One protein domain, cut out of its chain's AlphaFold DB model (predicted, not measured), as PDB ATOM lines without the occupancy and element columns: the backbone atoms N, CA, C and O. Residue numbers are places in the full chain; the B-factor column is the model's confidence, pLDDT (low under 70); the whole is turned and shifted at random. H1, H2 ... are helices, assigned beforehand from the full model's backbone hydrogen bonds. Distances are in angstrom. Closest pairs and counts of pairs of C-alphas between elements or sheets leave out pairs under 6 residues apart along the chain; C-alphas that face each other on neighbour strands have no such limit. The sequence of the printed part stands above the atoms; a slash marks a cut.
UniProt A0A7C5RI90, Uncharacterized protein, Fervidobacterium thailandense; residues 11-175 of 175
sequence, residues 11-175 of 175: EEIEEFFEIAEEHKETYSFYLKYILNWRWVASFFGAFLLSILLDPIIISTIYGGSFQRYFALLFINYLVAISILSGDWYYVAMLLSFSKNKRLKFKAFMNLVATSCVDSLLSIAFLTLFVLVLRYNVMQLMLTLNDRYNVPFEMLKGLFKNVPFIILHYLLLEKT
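Overview. This is residues 11 to 175 of the 175 residues of an uncharacterized protein of Fervidobacterium thailandense (UniProt A0A7C5RI90). One long helix, H6, runs nearly the whole length of a rod, with shorter helices along it: H5 folds back on its first part, the hairpin of H3 and H4 crosses it farther on, and H8 packs on H3. H1 stands crosswise at the H5 end, and short H7 packs on H6 near the other end. The printed part has 165 residues with eight named helices, H1 to H8 in order, and no named strand: all helix. It is loose, with a radius of gyration of the C-alphas of 21.2 A, and spans 73 by 28 by 17 A.

Arrangement. H6, residues 101 to 148, is the hub, touching four helices. H4, residues 66 to 85, touches it at a steep tilt of 45 degrees, closest at C-alphas Ser 82 and Ser 115, 5.3 A. H3, residues 38 to 61, kinked by 49 degrees near residue 52, forms a hairpin with H4, closest at C-alphas Ile 56 and Tyr 69, 6.2 A. H8, residues 165 to 174, touches H3, closest at C-alphas Ala 46 and Tyr 169, 4.9 A. H5, residues 87 to 97, forms a hairpin with H6, closest at C-alphas Leu 95 and Lys 104, 5.5 A. H1, residues 11 to 22, only just touches H5, with 3 pairs of C-alphas within 8 A, closest Ile 19 and Phe 97, 6.9 A. H2, residues 24 to 35, touches no helix. H7, residues 152 to 155, only just touches H6, with 3 such pairs, closest Met 141 and Phe 152, 6.3 A. Every O i to N i+4 pair is within hydrogen-bond range in H1, H2, H4, H5 and H6, against 18 of 20 in H3 and 5 of 6 in H8; H7 is too short.

Along the chain. H6 spans 68.3 A, from C-alpha 101 at (149.998, 184.718, 116.829) to C-alpha 148 at (136.573, 140.508, 167.096). H3 spans 30.8 A and H4 27.2 A.

Size, cuts and confidence. The C-alphas farthest apart, Glu 22 and Asn 149, are 72.8 A apart. The printed part has no cut and no long link. Residues 33 to 35, 86 and 175 are under pLDDT 70.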
ATOM      1  N   GLU A  11     157.535 176.851 108.364       88.31
ATOM      2  CA  GLU A  11     157.850 178.253 108.675       88.31
ATOM      3  C   GLU A  11     157.737 178.545 110.181       88.31
ATOM      4  O   GLU A  11     158.524 179.297 110.743       88.31
ATOM      5  N   GLU A  12     156.765 177.927 110.860       87.31
ATOM      6  CA  GLU A  12     156.600 178.031 112.316       87.31
ATOM      7  C   GLU A  12     157.755 177.354 113.074       87.31
ATOM      8  O   GLU A  12     158.131 177.798 114.159       87.31
ATOM      9  N   ILE A  13     158.307 176.274 112.512       85.38
ATOM     10  CA  ILE A  13     159.481 175.582 113.054       85.38
ATOM     11  C   ILE A  13     160.733 176.439 112.854       85.38
ATOM     12  O   ILE A  13     161.530 176.567 113.780       85.38
ATOM     13  N   GLU A  14     160.896 177.040 111.679       88.44
ATOM     14  CA  GLU A  14     162.018 177.931 111.376       88.44
ATOM     15  C   GLU A  14     162.026 179.155 112.306       88.44
ATOM     16  O   GLU A  14     163.012 179.366 113.008       88.44
ATOM     17  N   GLU A  15     160.890 179.852 112.450       87.88
ATOM     18  CA  GLU A  15     160.743 180.981 113.389       87.88
ATOM     19  C   GLU A  15     161.068 180.566 114.836       87.88
ATOM     20  O   GLU A  15     161.704 181.314 115.580       87.88
ATOM     21  N   PHE A  16     160.658 179.364 115.258       85.25
ATOM     22  CA  PHE A  16     161.000 178.847 116.584       85.25
ATOM     23  C   PHE A  16     162.518 178.735 116.778       85.25
ATOM     24  O   PHE A  16     163.034 179.149 117.819       85.25
ATOM     25  N   PHE A  17     163.224 178.150 115.808       85.94
ATOM     26  CA  PHE A  17     164.666 177.937 115.904       85.94
ATOM     27  C   PHE A  17     165.441 179.250 115.851       85.94
ATOM     28  O   PHE A  17     166.376 179.407 116.634       85.94
ATOM     29  N   GLU A  18     165.018 180.203 115.020       89.31
ATOM     30  CA  GLU A  18     165.608 181.545 114.971       89.31
ATOM     31  C   GLU A  18     165.533 182.238 116.338       89.31
ATOM     32  O   GLU A  18     166.550 182.689 116.865       89.31
ATOM     33  N   ILE A  19     164.355 182.238 116.971       86.44
ATOM     34  CA  ILE A  19     164.154 182.827 118.307       86.44
ATOM     35  C   ILE A  19     164.993 182.095 119.363       86.44
ATOM     36  O   ILE A  19     165.581 182.720 120.249       86.44
ATOM     37  N   ALA A  20     165.046 180.762 119.296       82.94
ATOM     38  CA  ALA A  20     165.827 179.960 120.232       82.94
ATOM     39  C   ALA A  20     167.337 180.212 120.091       82.94
ATOM     40  O   ALA A  20     168.062 180.160 121.088       82.94
ATOM     41  N   GLU A  21     167.817 180.487 118.879       86.00
ATOM     42  CA  GLU A  21     169.215 180.813 118.603       86.00
ATOM     43  C   GLU A  21     169.562 182.247 119.025       86.00
ATOM     44  O   GLU A  21     170.578 182.453 119.692       86.00
ATOM     45  N   GLU A  22     168.682 183.214 118.761       87.38
ATOM     46  CA  GLU A  22     168.831 184.606 119.210       87.38
ATOM     47  C   GLU A  22     168.868 184.714 120.745       87.38
ATOM     48  O   GLU A  22     169.616 185.510 121.315       87.38
ATOM     49  N   HIS A  23     168.122 183.852 121.442       84.88
ATOM     50  CA  HIS A  23     168.055 183.808 122.906       84.88
ATOM     51  C   HIS A  23     168.756 182.589 123.524       84.88
ATOM     52  O   HIS A  23     168.431 182.163 124.639       84.88
ATOM     53  N   LYS A  24     169.762 182.047 122.831       80.88
ATOM     54  CA  LYS A  24     170.471 180.819 123.218       80.88
ATOM     55  C   LYS A  24     171.105 180.871 124.606       80.88
ATOM     56  O   LYS A  24     171.127 179.855 125.296       80.88
ATOM     57  N   GLU A  25     171.611 182.023 125.043       80.38
ATOM     58  CA  GLU A  25     172.186 182.163 126.390       80.38
ATOM     59  C   GLU A  25     171.126 181.956 127.474       80.38
ATOM     60  O   GLU A  25     171.320 181.137 128.378       80.38
ATOM     61  N   THR A  26     169.969 182.606 127.321       75.38
ATOM     62  CA  THR A  26     168.792 182.455 128.186       75.38
ATOM     63  C   THR A  26     168.288 181.014 128.183       75.38
ATOM     64  O   THR A  26     167.959 180.469 129.236       75.38
ATOM     65  N   TYR A  27     168.277 180.374 127.013       72.56
ATOM     66  CA  TYR A  27     167.899 178.972 126.865       72.56
ATOM     67  C   TYR A  27     168.883 178.021 127.548       72.56
ATOM     68  O   TYR A  27     168.476 177.110 128.268       72.56
ATOM     69  N   SER A  28     170.188 178.257 127.403       72.69
ATOM     70  CA  SER A  28     171.212 177.443 128.063       72.69
ATOM     71  C   SER A  28     171.158 177.594 129.584       72.69
ATOM     72  O   SER A  28     171.300 176.606 130.304       72.69
ATOM     73  N   PHE A  29     170.896 178.809 130.078       74.69
ATOM     74  CA  PHE A  29     170.708 179.074 131.498       74.69
ATOM     75  C   PHE A  29     169.468 178.341 132.008       74.69
ATOM     76  O   PHE A  29     169.540 177.626 133.005       74.69
ATOM     77  N   TYR A  30     168.357 178.436 131.278       72.94
ATOM     78  CA  TYR A  30     167.136 177.708 131.592       72.94
ATOM     79  C   TYR A  30     167.375 176.198 131.691       72.94
ATOM     80  O   TYR A  30     167.110 175.606 132.735       72.94
ATOM     81  N   LEU A  31     167.947 175.580 130.654       71.69
ATOM     82  CA  LEU A  31     168.240 174.146 130.650       71.69
ATOM     83  C   LEU A  31     169.179 173.759 131.798       71.69
ATOM     84  O   LEU A  31     168.928 172.784 132.501       71.69
ATOM     85  N   LYS A  32     170.246 174.530 132.025       72.06
ATOM     86  CA  LYS A  32     171.259 174.220 133.042       72.06
ATOM     87  C   LYS A  32     170.730 174.348 134.466       72.06
ATOM     88  O   LYS A  32     171.181 173.600 135.326       72.06
ATOM     89  N   TYR A  33     169.827 175.280 134.743       69.94
ATOM     90  CA  TYR A  33     169.311 175.481 136.096       69.94
ATOM     91  C   TYR A  33     168.011 174.718 136.330       69.94
ATOM     92  O   TYR A  33     167.889 174.033 137.336       69.94
ATOM     93  N   ILE A  34     167.057 174.745 135.406       68.88
ATOM     94  CA  ILE A  34     165.745 174.139 135.654       68.88
ATOM     95  C   ILE A  34     165.784 172.617 135.517       68.88
ATOM     96  O   ILE A  34     165.236 171.938 136.382       68.88
ATOM     97  N   LEU A  35     166.510 172.052 134.543       68.44
ATOM     98  CA  LEU A  35     166.626 170.588 134.454       68.44
ATOM     99  C   LEU A  35     167.465 170.002 135.595       68.44
ATOM    100  O   LEU A  35     167.100 168.970 136.151       68.44
ATOM    101  N   ASN A  36     168.541 170.679 136.010       75.88
ATOM    102  CA  ASN A  36     169.367 170.202 137.128       75.88
ATOM    103  C   ASN A  36     168.648 170.273 138.479       75.88
ATOM    104  O   ASN A  36     168.939 169.469 139.363       75.88
ATOM    105  N   TRP A  37     167.717 171.211 138.648       80.75
ATOM    106  CA  TRP A  37     166.920 171.351 139.867       80.75
ATOM    107  C   TRP A  37     165.543 170.691 139.759       80.75
ATOM    108  O   TRP A  37     164.768 170.755 140.713       80.75
ATOM    109  N   ARG A  38     165.241 170.008 138.647       81.56
ATOM    110  CA  ARG A  38     163.947 169.352 138.426       81.56
ATOM    111  C   ARG A  38     163.626 168.360 139.535       81.56
ATOM    112  O   ARG A  38     162.544 168.427 140.093       81.56
ATOM    113  N   TRP A  39     164.575 167.509 139.923       83.81
ATOM    114  CA  TRP A  39     164.366 166.546 141.012       83.81
ATOM    115  C   TRP A  39     164.057 167.232 142.354       83.81
ATOM    116  O   TRP A  39     163.208 166.755 143.105       83.81
ATOM    117  N   VAL A  40     164.692 168.379 142.630       86.25
ATOM    118  CA  VAL A  40     164.425 169.200 143.822       86.25
ATOM    119  C   VAL A  40     163.009 169.767 143.755       86.25
ATOM    120  O   VAL A  40     162.251 169.662 144.717       86.25
ATOM    121  N   ALA A  41     162.629 170.325 142.605       84.88
ATOM    122  CA  ALA A  41     161.294 170.861 142.373       84.88
ATOM    123  C   ALA A  41     160.214 169.771 142.473       84.88
ATOM    124  O   ALA A  41     159.201 169.992 143.132       84.88
ATOM    125  N   SER A  42     160.443 168.580 141.910       87.62
ATOM    126  CA  SER A  42     159.546 167.424 142.032       87.62
ATOM    127  C   SER A  42     159.419 166.966 143.485       87.62
ATOM    128  O   SER A  42     158.317 166.655 143.930       87.62
ATOM    129  N   PHE A  43     160.511 166.970 144.258       89.88
ATOM    130  CA  PHE A  43     160.486 166.617 145.678       89.88
ATOM    131  C   PHE A  43     159.646 167.600 146.499       89.88
ATOM    132  O   PHE A  43     158.698 167.189 147.166       89.88
ATOM    133  N   PHE A  44     159.918 168.905 146.419       90.06
ATOM    134  CA  PHE A  44     159.122 169.906 147.144       90.06
ATOM    135  C   PHE A  44     157.677 169.986 146.634       90.06
ATOM    136  O   PHE A  44     156.746 170.126 147.430       90.06
ATOM    137  N   GLY A  45     157.474 169.830 145.325       89.44
ATOM    138  CA  GLY A  45     156.153 169.709 144.716       89.44
ATOM    139  C   GLY A  45     155.366 168.534 145.294       89.44
ATOM    140  O   GLY A  45     154.196 168.694 145.635       89.44
ATOM    141  N   ALA A  46     156.011 167.386 145.512       91.75
ATOM    142  CA  ALA A  46     155.383 166.221 146.125       91.75
ATOM    143  C   ALA A  46     154.937 166.479 147.571       91.75
ATOM    144  O   ALA A  46     153.853 166.038 147.954       91.75
ATOM    145  N   PHE A  47     155.710 167.229 148.364       92.06
ATOM    146  CA  PHE A  47     155.285 167.643 149.709       92.06
ATOM    147  C   PHE A  47     154.015 168.492 149.667       92.06
ATOM    148  O   PHE A  47     153.065 168.211 150.398       92.06
ATOM    149  N   LEU A  48     153.979 169.501 148.794       91.44
ATOM    150  CA  LEU A  48     152.809 170.366 148.637       91.44
ATOM    151  C   LEU A  48     151.586 169.574 148.168       91.44
ATOM    152  O   LEU A  48     150.506 169.717 148.741       91.44
ATOM    153  N   LEU A  49     151.766 168.696 147.178       91.94
ATOM    154  CA  LEU A  49     150.703 167.811 146.714       91.94
ATOM    155  C   LEU A  49     150.191 166.911 147.832       91.94
ATOM    156  O   LEU A  49     148.984 166.780 147.969       91.94
ATOM    157  N   SER A  50     151.066 166.352 148.663       91.75
ATOM    158  CA  SER A  50     150.659 165.454 149.753       91.75
ATOM    159  C   SER A  50     149.823 166.174 150.803       91.75
ATOM    160  O   SER A  50     148.780 165.679 151.220       91.75
ATOM    161  N   ILE A  51     150.215 167.396 151.177       90.25
ATOM    162  CA  ILE A  51     149.441 168.230 152.111       90.25
ATOM    163  C   ILE A  51     148.019 168.473 151.585       90.25
ATOM    164  O   ILE A  51     147.059 168.466 152.356       90.25
ATOM    165  N   LEU A  52     147.876 168.680 150.274       89.56
ATOM    166  CA  LEU A  52     146.597 168.996 149.640       89.56
ATOM    167  C   LEU A  52     145.758 167.751 149.319       89.56
ATOM    168  O   LEU A  52     144.538 167.772 149.483       89.56
ATOM    169  N   LEU A  53     146.393 166.682 148.838       91.50
ATOM    170  CA  LEU A  53     145.742 165.534 148.211       91.50
ATOM    171  C   LEU A  53     145.598 164.335 149.141       91.50
ATOM    172  O   LEU A  53     144.582 163.647 149.035       91.50
ATOM    173  N   ASP A  54     146.521 164.104 150.078       91.12
ATOM    174  CA  ASP A  54     146.446 162.953 150.989       91.12
ATOM    175  C   ASP A  54     145.130 162.924 151.776       91.12
ATOM    176  O   ASP A  54     144.486 161.873 151.804       91.12
ATOM    177  N   PRO A  55     144.622 164.044 152.334       90.06
ATOM    178  CA  PRO A  55     143.330 164.034 153.019       90.06
ATOM    179  C   PRO A  55     142.172 163.603 152.108       90.06
ATOM    180  O   PRO A  55     141.237 162.934 152.552       90.06
ATOM    181  N   ILE A  56     142.231 163.967 150.825       91.06
ATOM    182  CA  ILE A  56     141.211 163.625 149.826       91.06
ATOM    183  C   ILE A  56     141.326 162.147 149.451       91.06
ATOM    184  O   ILE A  56     140.315 161.449 149.411       91.06
ATOM    185  N   ILE A  57     142.547 161.660 149.220       90.69
ATOM    186  CA  ILE A  57     142.856 160.250 148.958       90.69
ATOM    187  C   ILE A  57     142.327 159.386 150.108       90.69
ATOM    188  O   ILE A  57     141.536 158.469 149.882       90.69
ATOM    189  N   ILE A  58     142.686 159.728 151.346       89.62
ATOM    190  CA  ILE A  58     142.274 159.016 152.561       89.62
ATOM    191  C   ILE A  58     140.751 159.046 152.715       89.62
ATOM    192  O   ILE A  58     140.133 158.014 152.974       89.62
ATOM    193  N   SER A  59     140.120 160.206 152.515       89.62
ATOM    194  CA  SER A  59     138.658 160.319 152.560       89.62
ATOM    195  C   SER A  59     137.986 159.387 151.551       89.62
ATOM    196  O   SER A  59     137.022 158.700 151.895       89.62
ATOM    197  N   THR A  60     138.511 159.300 150.329       91.38
ATOM    198  CA  THR A  60     137.978 158.420 149.281       91.38
ATOM    199  C   THR A  60     138.174 156.941 149.597       91.38
ATOM    200  O   THR A  60     137.255 156.157 149.339       91.38
ATOM    201  N   ILE A  61     139.304 156.557 150.209       90.25
ATOM    202  CA  ILE A  61     139.532 155.188 150.710       90.25
ATOM    203  C   ILE A  61     138.420 154.788 151.689       90.25
ATOM    204  O   ILE A  61     137.885 153.687 151.587       90.25
ATOM    205  N   TYR A  62     137.995 155.695 152.573       88.56
ATOM    206  CA  TYR A  62     136.936 155.445 153.560       88.56
ATOM    207  C   TYR A  62     135.506 155.724 153.074       88.56
ATOM    208  O   TYR A  62     134.596 155.874 153.890       88.56
ATOM    209  N   GLY A  63     135.272 155.787 151.763       85.19
ATOM    210  CA  GLY A  63     133.918 155.930 151.223       85.19
ATOM    211  C   GLY A  63     133.563 157.308 150.673       85.19
ATOM    212  O   GLY A  63     132.426 157.505 150.253       85.19
ATOM    213  N   GLY A  64     134.511 158.245 150.633       88.56
ATOM    214  CA  GLY A  64     134.332 159.573 150.047       88.56
ATOM    215  C   GLY A  64     133.989 159.571 148.549       88.56
ATOM    216  O   GLY A  64     134.045 158.548 147.859       88.56
ATOM    217  N   SER A  65     133.619 160.754 148.046       92.25
ATOM    218  CA  SER A  65     133.187 160.961 146.657       92.25
ATOM    219  C   SER A  65     134.341 160.833 145.661       92.25
ATOM    220  O   SER A  65     135.280 161.634 145.676       92.25
ATOM    221  N   PHE A  66     134.207 159.895 144.717       89.94
ATOM    222  CA  PHE A  66     135.145 159.750 143.604       89.94
ATOM    223  C   PHE A  66     135.168 160.978 142.690       89.94
ATOM    224  O   PHE A  66     136.237 161.365 142.235       89.94
ATOM    225  N   GLN A  67     134.035 161.646 142.457       88.62
ATOM    226  CA  GLN A  67     133.998 162.825 141.584       88.62
ATOM    227  C   GLN A  67     134.852 163.971 142.141       88.62
ATOM    228  O   GLN A  67     135.642 164.570 141.411       88.62
ATOM    229  N   ARG A  68     134.738 164.248 143.449       89.06
ATOM    230  CA  ARG A  68     135.563 165.262 144.125       89.06
ATOM    231  C   ARG A  68     137.042 164.877 144.100       89.06
ATOM    232  O   ARG A  68     137.890 165.732 143.865       89.06
ATOM    233  N   TYR A  69     137.328 163.598 144.318       92.31
ATOM    234  CA  TYR A  69     138.667 163.027 144.230       92.31
ATOM    235  C   TYR A  69     139.297 163.240 142.848       92.31
ATOM    236  O   TYR A  69     140.368 163.836 142.763       92.31
ATOM    237  N   PHE A  70     138.604 162.855 141.774       90.56
ATOM    238  CA  PHE A  70     139.089 163.011 140.404       90.56
ATOM    239  C   PHE A  70     139.341 164.474 140.045       90.56
ATOM    240  O   PHE A  70     140.406 164.790 139.527       90.56
ATOM    241  N   ALA A  71     138.395 165.368 140.339       90.06
ATOM    242  CA  ALA A  71     138.522 166.780 139.984       90.06
ATOM    243  C   ALA A  71     139.723 167.447 140.673       90.06
ATOM    244  O   ALA A  71     140.487 168.166 140.029       90.06
ATOM    245  N   LEU A  72     139.915 167.188 141.971       91.31
ATOM    246  CA  LEU A  72     141.012 167.787 142.733       91.31
ATOM    247  C   LEU A  72     142.365 167.215 142.316       91.31
ATOM    248  O   LEU A  72     143.307 167.983 142.137       91.31
ATOM    249  N   LEU A  73     142.457 165.903 142.094       91.38
ATOM    250  CA  LEU A  73     143.663 165.293 141.543       91.38
ATOM    251  C   LEU A  73     143.998 165.852 140.164       91.38
ATOM    252  O   LEU A  73     145.142 166.231 139.934       91.38
ATOM    253  N   PHE A  74     143.004 165.966 139.283       89.38
ATOM    254  CA  PHE A  74     143.202 166.467 137.928       89.38
ATOM    255  C   PHE A  74     143.777 167.873 137.899       89.38
ATOM    256  O   PHE A  74     144.804 168.097 137.266       89.38
ATOM    257  N   ILE A  75     143.171 168.803 138.634       90.06
ATOM    258  CA  ILE A  75     143.630 170.195 138.656       90.06
ATOM    259  C   ILE A  75     145.042 170.297 139.244       90.06
ATOM    260  O   ILE A  75     145.894 170.977 138.677       90.06
ATOM    261  N   ASN A  76     145.308 169.614 140.360       91.88
ATOM    262  CA  ASN A  76     146.603 169.719 141.034       91.88
ATOM    263  C   ASN A  76     147.738 169.089 140.218       91.88
ATOM    264  O   ASN A  76     148.800 169.697 140.098       91.88
ATOM    265  N   TYR A  77     147.516 167.912 139.622       90.94
ATOM    266  CA  TYR A  77     148.521 167.286 138.762       90.94
ATOM    267  C   TYR A  77     148.741 168.060 137.467       90.94
ATOM    268  O   TYR A  77     149.890 168.222 137.076       90.94
ATOM    269  N   LEU A  78     147.692 168.623 136.861       88.69
ATOM    270  CA  LEU A  78     147.832 169.456 135.664       88.69
ATOM    271  C   LEU A  78     148.732 170.659 135.925       88.69
ATOM    272  O   LEU A  78     149.643 170.928 135.144       88.69
ATOM    273  N   VAL A  79     148.521 171.350 137.045       86.62
ATOM    274  CA  VAL A  79     149.370 172.479 137.436       86.62
ATOM    275  C   VAL A  79     150.799 172.007 137.709       86.62
ATOM    276  O   VAL A  79     151.732 172.561 137.128       86.62
ATOM    277  N   ALA A  80     150.980 170.974 138.534       87.81
ATOM    278  CA  ALA A  80     152.305 170.484 138.911       87.81
ATOM    279  C   ALA A  80     153.125 170.004 137.701       87.81
ATOM    280  O   ALA A  80     154.273 170.410 137.540       87.81
ATOM    281  N   ILE A  81     152.518 169.203 136.823       85.62
ATOM    282  CA  ILE A  81     153.159 168.672 135.615       85.62
ATOM    283  C   ILE A  81     153.500 169.798 134.651       85.62
ATOM    284  O   ILE A  81     154.619 169.828 134.151       85.62
ATOM    285  N   SER A  82     152.592 170.762 134.446       81.88
ATOM    286  CA  SER A  82     152.879 171.889 133.555       81.88
ATOM    287  C   SER A  82     154.160 172.614 133.974       81.88
ATOM    288  O   SER A  82     155.012 172.891 133.136       81.88
ATOM    289  N   ILE A  83     154.338 172.859 135.280       80.56
ATOM    290  CA  ILE A  83     155.511 173.536 135.850       80.56
ATOM    291  C   ILE A  83     156.781 172.693 135.668       80.56
ATOM    292  O   ILE A  83     157.834 173.244 135.347       80.56
ATOM    293  N   LEU A  84     156.693 171.377 135.869       79.94
ATOM    294  CA  LEU A  84     157.848 170.473 135.879       79.94
ATOM    295  C   LEU A  84     158.288 169.987 134.493       79.94
ATOM    296  O   LEU A  84     159.471 169.683 134.327       79.94
ATOM    297  N   SER A  85     157.393 169.952 133.496       75.75
ATOM    298  CA  SER A  85     157.738 169.521 132.131       75.75
ATOM    299  C   SER A  85     158.752 170.455 131.466       75.75
ATOM    300  O   SER A  85     159.476 170.074 130.548       75.75
ATOM    301  N   GLY A  86     158.828 171.694 131.950       69.38
ATOM    302  CA  GLY A  86     159.680 172.737 131.404       69.38
ATOM    303  C   GLY A  86     159.166 173.344 130.095       69.38
ATOM    304  O   GLY A  86     159.747 174.298 129.574       69.38
ATOM    305  N   ASP A  87     158.018 172.878 129.602       76.19
ATOM    306  CA  ASP A  87     157.386 173.406 128.392       76.19
ATOM    307  C   ASP A  87     156.930 174.860 128.558       76.19
ATOM    308  O   ASP A  87     156.896 175.623 127.589       76.19
ATOM    309  N   TRP A  88     156.659 175.282 129.799       75.81
ATOM    310  CA  TRP A  88     156.357 176.677 130.132       75.81
ATOM    311  C   TRP A  88     157.418 177.652 129.643       75.81
ATOM    312  O   TRP A  88     157.076 178.777 129.286       75.81
ATOM    313  N   TYR A  89     158.686 177.246 129.601       77.75
ATOM    314  CA  TYR A  89     159.735 178.113 129.089       77.75
ATOM    315  C   TYR A  89     159.602 178.355 127.595       77.75
ATOM    316  O   TYR A  89     159.624 179.507 127.168       77.75
ATOM    317  N   TYR A  90     159.417 177.298 126.803       77.81
ATOM    318  CA  TYR A  90     159.254 177.440 125.358       77.81
ATOM    319  C   TYR A  90     158.004 178.249 125.029       77.81
ATOM    320  O   TYR A  90     158.034 179.112 124.152       77.81
ATOM    321  N   VAL A  91     156.919 178.028 125.776       84.62
ATOM    322  CA  VAL A  91     155.699 178.826 125.647       84.62
ATOM    323  C   VAL A  91     155.955 180.284 126.015       84.62
ATOM    324  O   VAL A  91     155.591 181.160 125.240       84.62
ATOM    325  N   ALA A  92     156.608 180.570 127.143       83.31
ATOM    326  CA  ALA A  92     156.916 181.938 127.560       83.31
ATOM    327  C   ALA A  92     157.823 182.655 126.549       83.31
ATOM    328  O   ALA A  92     157.527 183.780 126.155       83.31
ATOM    329  N   MET A  93     158.869 181.985 126.067       85.94
ATOM    330  CA  MET A  93     159.774 182.497 125.039       85.94
ATOM    331  C   MET A  93     159.007 182.854 123.762       85.94
ATOM    332  O   MET A  93     159.102 183.978 123.272       85.94
ATOM    333  N   LEU A  94     158.180 181.941 123.252       85.81
ATOM    334  CA  LEU A  94     157.367 182.207 122.067       85.81
ATOM    335  C   LEU A  94     156.344 183.317 122.310       85.81
ATOM    336  O   LEU A  94     156.156 184.174 121.448       85.81
ATOM    337  N   LEU A  95     155.698 183.357 123.476       86.12
ATOM    338  CA  LEU A  95     154.755 184.420 123.819       86.12
ATOM    339  C   LEU A  95     155.427 185.798 123.822       86.12
ATOM    340  O   LEU A  95     154.821 186.758 123.336       86.12
ATOM    341  N   SER A  96     156.664 185.880 124.306       85.50
ATOM    342  CA  SER A  96     157.440 187.118 124.385       85.50
ATOM    343  C   SER A  96     158.019 187.558 123.041       85.50
ATOM    344  O   SER A  96     157.919 188.738 122.713       85.50
ATOM    345  N   PHE A  97     158.580 186.637 122.254       87.00
ATOM    346  CA  PHE A  97     159.455 186.997 121.129       87.00
ATOM    347  C   PHE A  97     158.880 186.689 119.743       87.00
ATOM    348  O   PHE A  97     159.196 187.395 118.787       87.00
ATOM    349  N   SER A  98     157.980 185.708 119.610       87.44
ATOM    350  CA  SER A  98     157.380 185.402 118.303       87.44
ATOM    351  C   SER A  98     156.477 186.542 117.827       87.44
ATOM    352  O   SER A  98     155.774 187.191 118.612       87.44
ATOM    353  N   LYS A  99     156.450 186.783 116.515       87.38
ATOM    354  CA  LYS A  99     155.490 187.713 115.890       87.38
ATOM    355  C   LYS A  99     154.230 186.978 115.434       87.38
ATOM    356  O   LYS A  99     153.157 187.580 115.324       87.38
ATOM    357  N   ASN A 100     154.327 185.669 115.237       89.44
ATOM    358  CA  ASN A 100     153.247 184.821 114.773       89.44
ATOM    359  C   ASN A 100     152.274 184.436 115.902       89.44
ATOM    360  O   ASN A 100     152.539 183.605 116.772       89.44
ATOM    361  N   LYS A 101     151.069 185.014 115.860       88.69
ATOM    362  CA  LYS A 101     149.998 184.718 116.829       88.69
ATOM    363  C   LYS A 101     149.557 183.251 116.808       88.69
ATOM    364  O   LYS A 101     149.147 182.728 117.844       88.69
ATOM    365  N   ARG A 102     149.630 182.586 115.651       89.12
ATOM    366  CA  ARG A 102     149.240 181.178 115.505       89.12
ATOM    367  C   ARG A 102     150.252 180.262 116.185       89.12
ATOM    368  O   ARG A 102     149.835 179.364 116.912       89.12
ATOM    369  N   LEU A 103     151.544 180.546 116.023       87.81
ATOM    370  CA  LEU A 103     152.630 179.836 116.701       87.81
ATOM    371  C   LEU A 103     152.488 179.927 118.226       87.81
ATOM    372  O   LEU A 103     152.483 178.899 118.904       87.81
ATOM    373  N   LYS A 104     152.253 181.136 118.757       89.88
ATOM    374  CA  LYS A 104     151.982 181.364 120.191       89.88
ATOM    375  C   LYS A 104     150.830 180.511 120.711       89.88
ATOM    376  O   LYS A 104     150.960 179.835 121.730       89.88
ATOM    377  N   PHE A 105     149.704 180.533 120.000       89.69
ATOM    378  CA  PHE A 105     148.522 179.776 120.390       89.69
ATOM    379  C   PHE A 105     148.773 178.263 120.348       89.69
ATOM    380  O   PHE A 105     148.457 177.570 121.308       89.69
ATOM    381  N   LYS A 106     149.392 177.749 119.278       89.69
ATOM    382  CA  LYS A 106     149.736 176.324 119.162       89.69
ATOM    383  C   LYS A 106     150.688 175.869 120.266       89.69
ATOM    384  O   LYS A 106     150.471 174.809 120.839       89.69
ATOM    385  N   ALA A 107     151.699 176.671 120.594       87.06
ATOM    386  CA  ALA A 107     152.620 176.374 121.688       87.06
ATOM    387  C   ALA A 107     151.903 176.276 123.037       87.06
ATOM    388  O   ALA A 107     152.071 175.289 123.749       87.06
ATOM    389  N   PHE A 108     151.037 177.242 123.349       87.69
ATOM    390  CA  PHE A 108     150.224 177.187 124.562       87.69
ATOM    391  C   PHE A 108     149.304 175.956 124.586       87.69
ATOM    392  O   PHE A 108     149.240 175.240 125.584       87.69
ATOM    393  N   MET A 109     148.628 175.661 123.474       89.44
ATOM    394  CA  MET A 109     147.749 174.495 123.373       89.44
ATOM    395  C   MET A 109     148.509 173.170 123.501       89.44
ATOM    396  O   MET A 109     147.982 172.230 124.092       89.44
ATOM    397  N   ASN A 110     149.742 173.093 122.999       87.75
ATOM    398  CA  ASN A 110     150.606 171.926 123.159       87.75
ATOM    399  C   ASN A 110     151.015 171.703 124.618       87.75
ATOM    400  O   ASN A 110     150.947 170.567 125.083       87.75
ATOM    401  N   LEU A 111     151.355 172.764 125.356       86.62
ATOM    402  CA  LEU A 111     151.615 172.689 126.798       86.62
ATOM    403  C   LEU A 111     150.390 172.161 127.556       86.62
ATOM    404  O   LEU A 111     150.509 171.236 128.360       86.62
ATOM    405  N   VAL A 112     149.207 172.720 127.278       87.19
ATOM    406  CA  VAL A 112     147.959 172.296 127.928       87.19
ATOM    407  C   VAL A 112     147.641 170.841 127.593       87.19
ATOM    408  O   VAL A 112     147.356 170.061 128.495       87.19
ATOM    409  N   ALA A 113     147.709 170.452 126.318       87.88
ATOM    410  CA  ALA A 113     147.397 169.091 125.889       87.88
ATOM    411  C   ALA A 113     148.352 168.057 126.499       87.88
ATOM    412  O   ALA A 113     147.891 167.041 127.015       87.88
ATOM    413  N   THR A 114     149.655 168.344 126.508       84.56
ATOM    414  CA  THR A 114     150.674 167.465 127.107       84.56
ATOM    415  C   THR A 114     150.447 167.321 128.607       84.56
ATOM    416  O   THR A 114     150.265 166.208 129.095       84.56
ATOM    417  N   SER A 115     150.278 168.444 129.313       86.50
ATOM    418  CA  SER A 115     149.980 168.438 130.751       86.50
ATOM    419  C   SER A 115     148.695 167.667 131.068       86.50
ATOM    420  O   SER A 115     148.650 166.922 132.044       86.50
ATOM    421  N   CYS A 116     147.649 167.801 130.246       88.00
ATOM    422  CA  CYS A 116     146.401 167.049 130.396       88.00
ATOM    423  C   CYS A 116     146.612 165.539 130.245       88.00
ATOM    424  O   CYS A 116     146.099 164.773 131.061       88.00
ATOM    425  N   VAL A 117     147.342 165.099 129.217       86.56
ATOM    426  CA  VAL A 117     147.571 163.670 128.951       86.56
ATOM    427  C   VAL A 117     148.402 163.030 130.060       86.56
ATOM    428  O   VAL A 117     148.003 161.997 130.602       86.56
ATOM    429  N   ASP A 118     149.483 163.682 130.474       84.50
ATOM    430  CA  ASP A 118     150.346 163.180 131.546       84.50
ATOM    431  C   ASP A 118     149.630 163.179 132.905       84.50
ATOM    432  O   ASP A 118     149.778 162.254 133.717       84.50
ATOM    433  N   SER A 119     148.761 164.171 133.134       86.62
ATOM    434  CA  SER A 119     147.887 164.198 134.308       86.62
ATOM    435  C   SER A 119     146.916 163.028 134.307       86.62
ATOM    436  O   SER A 119     146.782 162.356 135.327       86.62
ATOM    437  N   LEU A 120     146.255 162.738 133.182       87.50
ATOM    438  CA  LEU A 120     145.307 161.623 133.084       87.50
ATOM    439  C   LEU A 120     145.961 160.283 133.420       87.50
ATOM    440  O   LEU A 120     145.364 159.493 134.152       87.50
ATOM    441  N   LEU A 121     147.185 160.044 132.947       82.94
ATOM    442  CA  LEU A 121     147.940 158.830 133.274       82.94
ATOM    443  C   LEU A 121     148.233 158.733 134.776       82.94
ATOM    444  O   LEU A 121     147.956 157.703 135.399       82.94
ATOM    445  N   SER A 122     148.723 159.820 135.375       84.44
ATOM    446  CA  SER A 122     149.018 159.890 136.813       84.44
ATOM    447  C   SER A 122     147.766 159.654 137.666       84.44
ATOM    448  O   SER A 122     147.783 158.902 138.643       84.44
ATOM    449  N   ILE A 123     146.639 160.238 137.262       88.81
ATOM    450  CA  ILE A 123     145.350 160.100 137.944       88.81
ATOM    451  C   ILE A 123     144.789 158.695 137.780       88.81
ATOM    452  O   ILE A 123     144.255 158.152 138.746       88.81
ATOM    453  N   ALA A 124     144.898 158.091 136.597       89.50
ATOM    454  CA  ALA A 124     144.445 156.724 136.365       89.50
ATOM    455  C   ALA A 124     145.175 155.748 137.297       89.50
ATOM    456  O   ALA A 124     144.528 154.933 137.961       89.50
ATOM    457  N   PHE A 125     146.499 155.895 137.426       89.31
ATOM    458  CA  PHE A 125     147.296 155.093 138.352       89.31
ATOM    459  C   PHE A 125     146.856 155.285 139.808       89.31
ATOM    460  O   PHE A 125     146.568 154.309 140.503       89.31
ATOM    461  N   LEU A 126     146.738 156.534 140.267       89.56
ATOM    462  CA  LEU A 126     146.300 156.832 141.635       89.56
ATOM    463  C   LEU A 126     144.895 156.320 141.919       89.56
ATOM    464  O   LEU A 126     144.629 155.788 142.989       89.56
ATOM    465  N   THR A 127     143.989 156.451 140.957       90.19
ATOM    466  CA  THR A 127     142.618 155.948 141.076       90.19
ATOM    467  C   THR A 127     142.611 154.443 141.264       90.19
ATOM    468  O   THR A 127     141.934 153.951 142.166       90.19
ATOM    469  N   LEU A 128     143.378 153.710 140.456       92.06
ATOM    470  CA  LEU A 128     143.499 152.264 140.599       92.06
ATOM    471  C   LEU A 128     144.073 151.898 141.973       92.06
ATOM    472  O   LEU A 128     143.516 151.048 142.664       92.06
ATOM    473  N   PHE A 129     145.132 152.589 142.401       90.88
ATOM    474  CA  PHE A 129     145.733 152.418 143.723       90.88
ATOM    475  C   PHE A 129     144.719 152.637 144.858       90.88
ATOM    476  O   PHE A 129     144.584 151.794 145.746       90.88
ATOM    477  N   VAL A 130     143.942 153.720 144.799       91.44
ATOM    478  CA  VAL A 130     142.911 154.052 145.792       91.44
ATOM    479  C   VAL A 130     141.760 153.055 145.784       91.44
ATOM    480  O   VAL A 130     141.271 152.696 146.853       91.44
ATOM    481  N   LEU A 131     141.335 152.571 144.616       92.44
ATOM    482  CA  LEU A 131     140.301 151.537 144.508       92.44
ATOM    483  C   LEU A 131     140.749 150.226 145.156       92.44
ATOM    484  O   LEU A 131     140.002 149.645 145.945       92.44
ATOM    485  N   VAL A 132     141.976 149.791 144.864       93.38
ATOM    486  CA  VAL A 132     142.564 148.584 145.457       93.38
ATOM    487  C   VAL A 132     142.689 148.742 146.971       93.38
ATOM    488  O   VAL A 132     142.278 147.847 147.711       93.38
ATOM    489  N   LEU A 133     143.193 149.879 147.459       91.62
ATOM    490  CA  LEU A 133     143.272 150.144 148.897       91.62
ATOM    491  C   LEU A 133     141.893 150.150 149.550       91.62
ATOM    492  O   LEU A 133     141.693 149.454 150.538       91.62
ATOM    493  N   ARG A 134     140.922 150.872 148.985       91.31
ATOM    494  CA  ARG A 134     139.546 150.916 149.492       91.31
ATOM    495  C   ARG A 134     138.947 149.523 149.628       91.31
ATOM    496  O   ARG A 134     138.374 149.208 150.669       91.31
ATOM    497  N   TYR A 135     139.091 148.690 148.600       92.69
ATOM    498  CA  TYR A 135     138.576 147.324 148.623       92.69
ATOM    499  C   TYR A 135     139.226 146.493 149.737       92.69
ATOM    500  O   TYR A 135     138.518 145.905 150.553       92.69
ATOM    501  N   ASN A 136     140.559 146.499 149.824       91.19
ATOM    502  CA  ASN A 136     141.289 145.738 150.842       91.19
ATOM    503  C   ASN A 136     140.987 146.218 152.266       91.19
ATOM    504  O   ASN A 136     140.817 145.405 153.172       91.19
ATOM    505  N   VAL A 137     140.871 147.530 152.469       89.81
ATOM    506  CA  VAL A 137     140.522 148.123 153.766       89.81
ATOM    507  C   VAL A 137     139.120 147.707 154.182       89.81
ATOM    508  O   VAL A 137     138.926 147.293 155.320       89.81
ATOM    509  N   MET A 138     138.155 147.739 153.264       88.62
ATOM    510  CA  MET A 138     136.790 147.296 153.544       88.62
ATOM    511  C   MET A 138     136.738 145.807 153.919       88.62
ATOM    512  O   MET A 138     136.084 145.454 154.897       88.62
ATOM    513  N   GLN A 139     137.468 144.946 153.203       90.12
ATOM    514  CA  GLN A 139     137.569 143.512 153.520       90.12
ATOM    515  C   GLN A 139     138.216 143.258 154.886       90.12
ATOM    516  O   GLN A 139     137.723 142.446 155.674       90.12
ATOM    517  N   LEU A 140     139.296 143.980 155.195       88.94
ATOM    518  CA  LEU A 140     139.956 143.903 156.495       88.94
ATOM    519  C   LEU A 140     139.004 144.316 157.618       88.94
ATOM    520  O   LEU A 140     138.896 143.614 158.620       88.94
ATOM    521  N   MET A 141     138.295 145.433 157.444       87.06
ATOM    522  CA  MET A 141     137.358 145.922 158.448       87.06
ATOM    523  C   MET A 141     136.203 144.946 158.687       87.06
ATOM    524  O   MET A 141     135.861 144.704 159.840       87.06
ATOM    525  N   LEU A 142     135.639 144.353 157.627       88.56
ATOM    526  CA  LEU A 142     134.606 143.316 157.743       88.56
ATOM    527  C   LEU A 142     135.128 142.108 158.524       88.56
ATOM    528  O   LEU A 142     134.520 141.695 159.505       88.56
ATOM    529  N   THR A 143     136.315 141.614 158.167       90.25
ATOM    530  CA  THR A 143     136.933 140.462 158.838       90.25
ATOM    531  C   THR A 143     137.193 140.726 160.323       90.25
ATOM    532  O   THR A 143     137.011 139.836 161.156       90.25
ATOM    533  N   LEU A 144     137.643 141.936 160.672       89.00
ATOM    534  CA  LEU A 144     137.902 142.321 162.060       89.00
ATOM    535  C   LEU A 144     136.614 142.493 162.863       89.00
ATOM    536  O   LEU A 144     136.567 142.075 164.019       89.00
ATOM    537  N   ASN A 145     135.580 143.073 162.259       89.31
ATOM    538  CA  ASN A 145     134.277 143.196 162.895       89.31
ATOM    539  C   ASN A 145     133.671 141.807 163.157       89.31
ATOM    540  O   ASN A 145     133.333 141.492 164.292       89.31
ATOM    541  N   ASP A 146     133.663 140.927 162.155       91.25
ATOM    542  CA  ASP A 146     133.070 139.590 162.274       91.25
ATOM    543  C   ASP A 146     133.796 138.700 163.299       91.25
ATOM    544  O   ASP A 146     133.162 137.913 164.001       91.25
ATOM    545  N   ARG A 147     135.131 138.802 163.401       92.38
ATOM    546  CA  ARG A 147     135.934 137.957 164.308       92.38
ATOM    547  C   ARG A 147     136.108 138.524 165.712       92.38
ATOM    548  O   ARG A 147     136.248 137.746 166.652       92.38
ATOM    549  N   TYR A 148     136.168 139.846 165.850       90.56
ATOM    550  CA  TYR A 148     136.573 140.508 167.096       90.56
ATOM    551  C   TYR A 148     135.576 141.568 167.578       90.56
ATOM    552  O   TYR A 148     135.830 142.208 168.596       90.56
ATOM    553  N   ASN A 149     134.455 141.762 166.874       88.88
ATOM    554  CA  ASN A 149     133.421 142.756 167.178       88.88
ATOM    555  C   ASN A 149     133.977 144.189 167.293       88.88
ATOM    556  O   ASN A 149     133.529 144.994 168.112       88.88
ATOM    557  N   VAL A 150     135.017 144.491 166.503       85.25
ATOM    558  CA  VAL A 150     135.643 145.817 166.455       85.25
ATOM    559  C   VAL A 150     134.836 146.711 165.508       85.25
ATOM    560  O   VAL A 150     134.746 146.402 164.318       85.25
ATOM    561  N   PRO A 151     134.283 147.839 165.987       82.50
ATOM    562  CA  PRO A 151     133.486 148.730 165.157       82.50
ATOM    563  C   PRO A 151     134.348 149.474 164.127       82.50
ATOM    564  O   PRO A 151     135.495 149.859 164.389       82.50
ATOM    565  N   PHE A 152     133.768 149.720 162.949       77.88
ATOM    566  CA  PHE A 152     134.428 150.337 161.791       77.88
ATOM    567  C   PHE A 152     135.065 151.700 162.102       77.88
ATOM    568  O   PHE A 152     136.081 152.074 161.512       77.88
ATOM    569  N   GLU A 153     134.493 152.451 163.037       79.50
ATOM    570  CA  GLU A 153     134.952 153.772 163.463       79.50
ATOM    571  C   GLU A 153     136.368 153.739 164.036       79.50
ATOM    572  O   GLU A 153     137.146 154.657 163.774       79.50
ATOM    573  N   MET A 154     136.737 152.672 164.753       78.38
ATOM    574  CA  MET A 154     138.086 152.525 165.312       78.38
ATOM    575  C   MET A 154     139.144 152.330 164.220       78.38
ATOM    576  O   MET A 154     140.314 152.650 164.421       78.38
ATOM    577  N   LEU A 155     138.735 151.854 163.041       75.19
ATOM    578  CA  LEU A 155     139.620 151.586 161.908       75.19
ATOM    579  C   LEU A 155     139.759 152.790 160.961       75.19
ATOM    580  O   LEU A 155     140.673 152.807 160.139       75.19
ATOM    581  N   LYS A 156     138.943 153.848 161.117       72.56
ATOM    582  CA  LYS A 156     139.041 155.098 160.325       72.56
ATOM    583  C   LYS A 156     140.344 155.887 160.553       72.56
ATOM    584  O   LYS A 156     140.583 156.893 159.888       72.56
ATOM    585  N   GLY A 157     141.213 155.436 161.458       73.06
ATOM    586  CA  GLY A 157     142.520 156.038 161.741       73.06
ATOM    587  C   GLY A 157     143.711 155.413 161.009       73.06
ATOM    588  O   GLY A 157     144.799 155.974 161.087       73.06
ATOM    589  N   LEU A 158     143.529 154.298 160.292       81.56
ATOM    590  CA  LEU A 158     144.638 153.464 159.796       81.56
ATOM    591  C   LEU A 158     145.617 154.234 158.890       81.56
ATOM    592  O   LEU A 158     146.827 154.110 159.040       81.56
ATOM    593  N   PHE A 159     145.092 155.108 158.026       80.19
ATOM    594  CA  PHE A 159     145.887 155.972 157.142       80.19
ATOM    595  C   PHE A 159     146.019 157.425 157.607       80.19
ATOM    596  O   PHE A 159     146.567 158.238 156.872       80.19
ATOM    597  N   LYS A 160     145.543 157.790 158.808       75.75
ATOM    598  CA  LYS A 160     145.476 159.200 159.247       75.75
ATOM    599  C   LYS A 160     146.836 159.914 159.199       75.75
ATOM    600  O   LYS A 160     146.877 161.116 158.966       75.75
ATOM    601  N   ASN A 161     147.918 159.163 159.396       76.00
ATOM    602  CA  ASN A 161     149.290 159.664 159.412       76.00
ATOM    603  C   ASN A 161     150.159 159.027 158.317       76.00
ATOM    604  O   ASN A 161     151.374 158.965 158.483       76.00
ATOM    605  N   VAL A 162     149.561 158.483 157.252       79.19
ATOM    606  CA  VAL A 162     150.316 157.876 156.147       79.19
ATOM    607  C   VAL A 162     150.467 158.917 155.042       79.19
ATOM    608  O   VAL A 162     149.513 159.127 154.295       79.19
ATOM    609  N   PRO A 163     151.629 159.588 154.940       80.81
ATOM    610  CA  PRO A 163     151.875 160.503 153.843       80.81
ATOM    611  C   PRO A 163     152.143 159.719 152.557       80.81
ATOM    612  O   PRO A 163     153.010 158.841 152.526       80.81
ATOM    613  N   PHE A 164     151.472 160.077 151.467       87.25
ATOM    614  CA  PHE A 164     151.725 159.495 150.145       87.25
ATOM    615  C   PHE A 164     152.795 160.284 149.362       87.25
ATOM    616  O   PHE A 164     152.893 160.164 148.145       87.25
ATOM    617  N   ILE A 165     153.664 161.042 150.049       88.31
ATOM    618  CA  ILE A 165     154.713 161.897 149.448       88.31
ATOM    619  C   ILE A 165     155.584 161.152 148.444       88.31
ATOM    620  O   ILE A 165     155.821 161.658 147.351       88.31
ATOM    621  N   ILE A 166     156.035 159.940 148.773       86.69
ATOM    622  CA  ILE A 166     156.875 159.147 147.862       86.69
ATOM    623  C   ILE A 166     156.108 158.811 146.577       86.69
ATOM    624  O   ILE A 166     156.674 158.851 145.490       86.69
ATOM    625  N   LEU A 167     154.810 158.524 146.684       88.94
ATOM    626  CA  LEU A 167     153.963 158.232 145.534       88.94
ATOM    627  C   LEU A 167     153.790 159.472 144.646       88.94
ATOM    628  O   LEU A 167     153.946 159.373 143.432       88.94
ATOM    629  N   HIS A 168     153.543 160.638 145.247       90.75
ATOM    630  CA  HIS A 168     153.500 161.915 144.531       90.75
ATOM    631  C   HIS A 168     154.838 162.233 143.848       90.75
ATOM    632  O   HIS A 168     154.854 162.593 142.675       90.75
ATOM    633  N   TYR A 169     155.959 162.035 144.543       89.31
ATOM    634  CA  TYR A 169     157.300 162.262 144.002       89.31
ATOM    635  C   TYR A 169     157.586 161.378 142.787       89.31
ATOM    636  O   TYR A 169     157.965 161.897 141.745       89.31
ATOM    637  N   LEU A 170     157.321 160.072 142.880       87.62
ATOM    638  CA  LEU A 170     157.543 159.135 141.774       87.62
ATOM    639  C   LEU A 170     156.690 159.450 140.540       87.62
ATOM    640  O   LEU A 170     157.087 159.118 139.425       87.62
ATOM    641  N   LEU A 171     155.511 160.049 140.723       86.81
ATOM    642  CA  LEU A 171     154.660 160.486 139.616       86.81
ATOM    643  C   LEU A 171     155.188 161.779 138.985       86.81
ATOM    644  O   LEU A 171     155.269 161.859 137.764       86.81
ATOM    645  N   LEU A 172     155.608 162.746 139.804       85.81
ATOM    646  CA  LEU A 172     156.161 164.025 139.344       85.81
ATOM    647  C   LEU A 172     157.588 163.935 138.789       85.81
ATOM    648  O   LEU A 172     158.025 164.820 138.063       85.81
ATOM    649  N   GLU A 173     158.367 162.929 139.172       82.56
ATOM    650  CA  GLU A 173     159.707 162.712 138.620       82.56
ATOM    651  C   GLU A 173     159.637 162.139 137.196       82.56
ATOM    652  O   GLU A 173     160.502 162.429 136.367       82.56
ATOM    653  N   LYS A 174     158.599 161.339 136.912       72.81
ATOM    654  CA  LYS A 174     158.398 160.653 135.627       72.81
ATOM    655  C   LYS A 174     157.838 161.545 134.519       72.81
ATOM    656  O   LYS A 174     157.978 161.174 133.357       72.81
ATOM    657  N   THR A 175     157.224 162.668 134.876       65.44
ATOM    658  CA  THR A 175     156.847 163.765 133.970       65.44
ATOM    659  C   THR A 175     158.045 164.665 133.724       65.44
ATOM    660  O   THR A 175     158.605 164.712 132.610       65.44
TER     661      THR A 175